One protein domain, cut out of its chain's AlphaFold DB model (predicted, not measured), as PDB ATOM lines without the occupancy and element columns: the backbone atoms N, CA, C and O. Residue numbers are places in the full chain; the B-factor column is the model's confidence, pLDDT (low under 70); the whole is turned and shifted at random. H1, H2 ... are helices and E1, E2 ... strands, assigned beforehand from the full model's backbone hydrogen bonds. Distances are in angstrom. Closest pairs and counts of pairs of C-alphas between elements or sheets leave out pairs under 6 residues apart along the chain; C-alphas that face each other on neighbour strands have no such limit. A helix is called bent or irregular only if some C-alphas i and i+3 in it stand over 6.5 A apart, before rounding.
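AT A GLANCE: This is residues 78 to 124 of the 178 residues of an uncharacterized protein of Porphyromonadaceae bacterium (UniProt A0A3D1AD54). A long ribbon of two antiparallel strand pairs one after the other, bent sharply between them, has E1 with E4 towards one end, E2 with E3 further along, and the short helix H1 at the far tip. Residues 78 to 85, with no named element, fold back beside the E1 and E4 end. The printed part has 47 residues, in the order E1, E2, H1, E3, E4, with 21 of them, under half, in named elements of mixed class, helices and strands. The whole is loose, with a radius of gyration of the C-alphas of 13.3 A, and spans 38 by 19 by 11 A, only just a rod.

IN THESE COORDINATES: Find C-alpha 86 at (116.918, 155.553, 167.022); from there E1 runs 13.5 A to residue 90. E4, residues 120 to 124, runs 13.0 A and ends at C-alpha 124, (120.498, 157.406, 169.577). E2 holds residues 95 to 97, 7.0 A, and E3 holds residues 112 to 114, 6.7 A. Look for H1, residues 102 to 106, 6.6 A, from C-alpha 102 at (145.529, 170.460, 154.359).

HOW THE PARTS SIT: Begin with E1 and E4, antiparallel at 155 degrees, where you find N 123 and O 87 within hydrogen-bond range at 2.7 A. Next, E2 and E3 are antiparallel at 155 degrees, with N 114 and O 95 within hydrogen-bond range at 2.8 A. E1 is apart from E2, and E3 from E4. In H1 every O i to N i+4 pair is within hydrogen-bond range; H1 is apart from E1 and E4.

THE WHOLE: Look to Pro 85 and Lys 106 for the two C-alphas farthest apart, 39.5 A. The printed part has no cut, and its four links between elements are tight. Residues 98 to 110 have pLDDT under 70; the mean of the printed part is 77.7.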
ATOM      1  N   MET A  78     133.486 160.021 164.077       79.69
ATOM      2  CA  MET A  78     132.399 160.787 163.473       79.69
ATOM      3  C   MET A  78     131.305 161.083 164.503       79.69
ATOM      4  O   MET A  78     130.824 160.180 165.184       79.69
ATOM      5  N   LYS A  79     130.866 162.345 164.580       79.50
ATOM      6  CA  LYS A  79     129.651 162.745 165.307       79.50
ATOM      7  C   LYS A  79     128.474 162.761 164.329       79.50
ATOM      8  O   LYS A  79     128.399 163.657 163.491       79.50
ATOM      9  N   ALA A  80     127.555 161.810 164.462       80.44
ATOM     10  CA  ALA A  80     126.317 161.743 163.686       80.44
ATOM     11  C   ALA A  80     125.103 162.056 164.570       80.44
ATOM     12  O   ALA A  80     125.116 161.775 165.766       80.44
ATOM     13  N   MET A  81     124.070 162.658 163.983       80.88
ATOM     14  CA  MET A  81     122.774 162.863 164.629       80.88
ATOM     15  C   MET A  81     121.731 162.148 163.768       80.88
ATOM     16  O   MET A  81     121.597 162.531 162.602       80.88
ATOM     17  N   PRO A  82     121.040 161.122 164.289       83.38
ATOM     18  CA  PRO A  82     119.991 160.456 163.534       83.38
ATOM     19  C   PRO A  82     118.789 161.393 163.355       83.38
ATOM     20  O   PRO A  82     118.532 162.264 164.190       83.38
ATOM     21  N   VAL A  83     118.069 161.230 162.243       80.75
ATOM     22  CA  VAL A  83     116.803 161.946 162.001       80.75
ATOM     23  C   VAL A  83     115.697 161.362 162.884       80.75
ATOM     24  O   VAL A  83     114.883 162.098 163.439       80.75
ATOM     25  N   GLU A  84     115.708 160.041 163.049       82.25
ATOM     26  CA  GLU A  84     114.797 159.293 163.913       82.25
ATOM     27  C   GLU A  84     115.344 159.194 165.353       82.25
ATOM     28  O   GLU A  84     116.545 159.387 165.571       82.25
ATOM     29  N   PRO A  85     114.495 158.911 166.365       78.31
ATOM     30  CA  PRO A  85     114.940 158.750 167.755       78.31
ATOM     31  C   PRO A  85     116.026 157.680 167.923       78.31
ATOM     32  O   PRO A  85     116.938 157.835 168.739       78.31
ATOM     33  N   GLU A  86     115.938 156.623 167.119       81.38
ATOM     34  CA  GLU A  86     116.918 155.553 167.022       81.38
ATOM     35  C   GLU A  86     117.143 155.224 165.544       81.38
ATOM     36  O   GLU A  86     116.194 155.204 164.769       81.38
ATOM     37  N   MET A  87     118.391 154.977 165.152       84.94
ATOM     38  CA  MET A  87     118.755 154.584 163.787       84.94
ATOM     39  C   MET A  87     119.899 153.575 163.848       84.94
ATOM     40  O   MET A  87     120.808 153.731 164.658       84.94
ATOM     41  N   GLU A  88     119.886 152.556 162.998       87.12
ATOM     42  CA  GLU A  88     120.987 151.596 162.890       87.12
ATOM     43  C   GLU A  88     121.852 151.946 161.675       87.12
ATOM     44  O   GLU A  88     121.329 152.211 160.595       87.12
ATOM     45  N   ILE A  89     123.170 151.994 161.874       88.19
ATOM     46  CA  ILE A  89     124.161 152.141 160.805       88.19
ATOM     47  C   ILE A  89     124.912 150.824 160.677       88.19
ATOM     48  O   ILE A  89     125.406 150.285 161.674       88.19
ATOM     49  N   GLU A  90     125.056 150.350 159.447       87.81
ATOM     50  CA  GLU A  90     125.824 149.164 159.115       87.81
ATOM     51  C   GLU A  90     127.178 149.498 158.483       87.81
ATOM     52  O   GLU A  90     127.421 150.580 157.954       87.81
ATOM     53  N   ARG A  91     128.084 148.516 158.444       85.06
ATOM     54  CA  ARG A  91     129.396 148.658 157.782       85.06
ATOM     55  C   ARG A  91     129.307 149.012 156.287       85.06
ATOM     56  O   ARG A  91     130.280 149.498 155.713       85.06
ATOM     57  N   ARG A  92     128.167 148.731 155.649       85.00
ATOM     58  CA  ARG A  92     127.898 149.039 154.234       85.00
ATOM     59  C   ARG A  92     127.546 150.508 154.007       85.00
ATOM     60  O   ARG A  92     127.644 150.969 152.872       85.00
ATOM     61  N   ASP A  93     127.199 151.231 155.066       85.50
ATOM     62  CA  ASP A  93     126.904 152.654 155.004       85.50
ATOM     63  C   ASP A  93     128.219 153.431 154.951       85.50
ATOM     64  O   ASP A  93     128.903 153.647 155.955       85.50
ATOM     65  N   ILE A  94     128.619 153.798 153.735       84.88
ATOM     66  CA  ILE A  94     129.856 154.535 153.484       84.88
ATOM     67  C   ILE A  94     129.587 156.029 153.642       84.88
ATOM     68  O   ILE A  94     128.743 156.608 152.959       84.88
ATOM     69  N   PHE A  95     130.375 156.669 154.498       85.75
ATOM     70  CA  PHE A  95     130.381 158.113 154.685       85.75
ATOM     71  C   PHE A  95     131.503 158.721 153.858       85.75
ATOM     72  O   PHE A  95     132.599 158.164 153.785       85.75
ATOM     73  N   TYR A  96     131.262 159.884 153.264       82.94
ATOM     74  CA  TYR A  96     132.295 160.622 152.551       82.94
ATOM     75  C   TYR A  96     132.422 162.030 153.113       82.94
ATOM     76  O   TYR A  96     131.469 162.608 153.632       82.94
ATOM     77  N   THR A  97     133.622 162.586 153.001       77.06
ATOM     78  CA  THR A  97     133.822 164.019 153.159       77.06
ATOM     79  C   THR A  97     134.625 164.577 151.997       77.06
ATOM     80  O   THR A  97     135.645 164.034 151.576       77.06
ATOM     81  N   ASP A  98     134.113 165.682 151.498       69.12
ATOM     82  CA  ASP A  98     134.666 166.630 150.546       69.12
ATOM     83  C   ASP A  98     135.563 167.675 151.235       69.12
ATOM     84  O   ASP A  98     136.287 168.417 150.568       69.12
ATOM     85  N   THR A  99     135.584 167.717 152.578       59.19
ATOM     86  CA  THR A  99     136.444 168.645 153.321       59.19
ATOM     87  C   THR A  99     137.911 168.244 153.226       59.19
ATOM     88  O   THR A  99     138.448 167.391 153.936       59.19
ATOM     89  N   VAL A 100     138.578 168.925 152.302       55.69
ATOM     90  CA  VAL A 100     140.001 168.822 152.033       55.69
ATOM     91  C   VAL A 100     140.791 169.378 153.220       55.69
ATOM     92  O   VAL A 100     141.143 170.564 153.257       55.69
ATOM     93  N   THR A 101     141.092 168.518 154.197       62.25
ATOM     94  CA  THR A 101     142.153 168.793 155.174       62.25
ATOM     95  C   THR A 101     143.427 169.183 154.416       62.25
ATOM     96  O   THR A 101     143.641 168.754 153.278       62.25
ATOM     97  N   ASN A 102     144.290 170.010 155.014       59.44
ATOM     98  CA  ASN A 102     145.529 170.460 154.359       59.44
ATOM     99  C   ASN A 102     146.358 169.267 153.821       59.44
ATOM    100  O   ASN A 102     147.006 169.343 152.779       59.44
ATOM    101  N   THR A 103     146.232 168.119 154.492       61.31
ATOM    102  CA  THR A 103     146.784 166.821 154.109       61.31
ATOM    103  C   THR A 103     146.136 166.224 152.853       61.31
ATOM    104  O   THR A 103     146.859 165.832 151.945       61.31
ATOM    105  N   ALA A 104     144.804 166.182 152.738       62.03
ATOM    106  CA  ALA A 104     144.116 165.646 151.552       62.03
ATOM    107  C   ALA A 104     144.427 166.452 150.275       62.03
ATOM    108  O   ALA A 104     144.561 165.883 149.191       62.03
ATOM    109  N   ARG A 105     144.644 167.767 150.425       63.72
ATOM    110  CA  ARG A 105     145.031 168.683 149.339       63.72
ATOM    111  C   ARG A 105     146.416 168.341 148.781       63.72
ATOM    112  O   ARG A 105     146.598 168.322 147.569       63.72
ATOM    113  N   LYS A 106     147.365 167.994 149.662       65.44
ATOM    114  CA  LYS A 106     148.735 167.579 149.302       65.44
ATOM    115  C   LYS A 106     148.766 166.323 148.422       65.44
ATOM    116  O   LYS A 106     149.653 166.195 147.586       65.44
ATOM    117  N   TYR A 107     147.803 165.422 148.599       68.62
ATOM    118  CA  TYR A 107     147.693 164.174 147.835       68.62
ATOM    119  C   TYR A 107     146.650 164.237 146.708       68.62
ATOM    120  O   TYR A 107     146.332 163.209 146.118       68.62
ATOM    121  N   ASN A 108     146.122 165.428 146.399       69.38
ATOM    122  CA  ASN A 108     145.124 165.649 145.348       69.38
ATOM    123  C   ASN A 108     143.866 164.761 145.483       69.38
ATOM    124  O   ASN A 108     143.250 164.366 144.489       69.38
ATOM    125  N   LEU A 109     143.489 164.424 146.721       69.69
ATOM    126  CA  LEU A 109     142.317 163.602 147.015       69.69
ATOM    127  C   LEU A 109     141.058 164.477 146.996       69.69
ATOM    128  O   LEU A 109     140.979 165.469 147.720       69.69
ATOM    129  N   ARG A 110     140.077 164.105 146.165       68.62
ATOM    130  CA  ARG A 110     138.808 164.847 146.010       68.62
ATOM    131  C   ARG A 110     137.783 164.534 147.097       68.62
ATOM    132  O   ARG A 110     136.994 165.399 147.449       68.62
ATOM    133  N   TYR A 111     137.786 163.306 147.602       71.81
ATOM    134  CA  TYR A 111     136.894 162.842 148.656       71.81
ATOM    135  C   TYR A 111     137.602 161.772 149.479       71.81
ATOM    136  O   TYR A 111     138.437 161.024 148.960       71.81
ATOM    137  N   LEU A 112     137.275 161.709 150.766       78.31
ATOM    138  CA  LEU A 112     137.746 160.668 151.667       78.31
ATOM    139  C   LEU A 112     136.551 159.844 152.133       78.31
ATOM    140  O   LEU A 112     135.585 160.402 152.649       78.31
ATOM    141  N   ASN A 113     136.632 158.529 151.932       83.50
ATOM    142  CA  ASN A 113     135.577 157.587 152.286       83.50
ATOM    143  C   ASN A 113     135.902 156.895 153.608       83.50
ATOM    144  O   ASN A 113     137.038 156.474 153.836       83.50
ATOM    145  N   PHE A 114     134.884 156.733 154.441       83.88
ATOM    146  CA  PHE A 114     134.955 156.080 155.735       83.88
ATOM    147  C   PHE A 114     133.842 155.046 155.850       83.88
ATOM    148  O   PHE A 114     132.693 155.319 155.514       83.88
ATOM    149  N   ALA A 115     134.194 153.873 156.363       85.06
ATOM    150  CA  ALA A 115     133.235 152.855 156.762       85.06
ATOM    151  C   ALA A 115     133.271 152.706 158.290       85.06
ATOM    152  O   ALA A 115     134.352 152.814 158.884       85.06
ATOM    153  N   PRO A 116     132.126 152.441 158.937       85.94
ATOM    154  CA  PRO A 116     132.088 152.043 160.335       85.94
ATOM    155  C   PRO A 116     132.989 150.835 160.611       85.94
ATOM    156  O   PRO A 116     133.132 149.933 159.784       85.94
ATOM    157  N   VAL A 117     133.599 150.811 161.796       82.38
ATOM    158  CA  VAL A 117     134.478 149.704 162.214       82.38
ATOM    159  C   VAL A 117     133.661 148.457 162.580       82.38
ATOM    160  O   VAL A 117     134.106 147.337 162.343       82.38
ATOM    161  N   THR A 118     132.460 148.659 163.120       81.56
ATOM    162  CA  THR A 118     131.563 147.602 163.609       81.56
ATOM    163  C   THR A 118     130.460 147.312 162.592       81.56
ATOM    164  O   THR A 118     130.051 148.203 161.852       81.56
ATOM    165  N   GLU A 119     129.956 146.075 162.568       82.44
ATOM    166  CA  GLU A 119     128.889 145.664 161.644       82.44
ATOM    167  C   GLU A 119     127.574 146.406 161.856       82.44
ATOM    168  O   GLU A 119     126.920 146.715 160.867       82.44
ATOM    169  N   ARG A 120     127.207 146.687 163.112       84.75
ATOM    170  CA  ARG A 120     125.956 147.347 163.502       84.75
ATOM    171  C   ARG A 120     126.219 148.352 164.615       84.75
ATOM    172  O   ARG A 120     126.787 147.998 165.650       84.75
ATOM    173  N   ILE A 121     125.821 149.603 164.406       86.38
ATOM    174  CA  ILE A 121     125.926 150.688 165.384       86.38
ATOM    175  C   ILE A 121     124.544 151.308 165.562       86.38
ATOM    176  O   ILE A 121     124.006 151.911 164.638       86.38
ATOM    177  N   LYS A 122     123.991 151.202 166.772       84.88
ATOM    178  CA  LYS A 122     122.749 151.883 167.138       84.88
ATOM    179  C   LYS A 122     123.051 153.339 167.487       84.88
ATOM    180  O   LYS A 122     123.678 153.626 168.507       84.88
ATOM    181  N   LEU A 123     122.614 154.256 166.636       84.12
ATOM    182  CA  LEU A 123     122.571 155.676 166.930       84.12
ATOM    183  C   LEU A 123     121.326 156.009 167.734       84.12
ATOM    184  O   LEU A 123     120.222 155.551 167.449       84.12
ATOM    185  N   VAL A 124     121.533 156.877 168.710       83.25
ATOM    186  CA  VAL A 124     120.498 157.406 169.577       83.25
ATOM    187  C   VAL A 124     120.484 158.915 169.416       83.25
ATOM    188  O   VAL A 124     121.543 159.552 169.395       83.25
TER     189      VAL A 124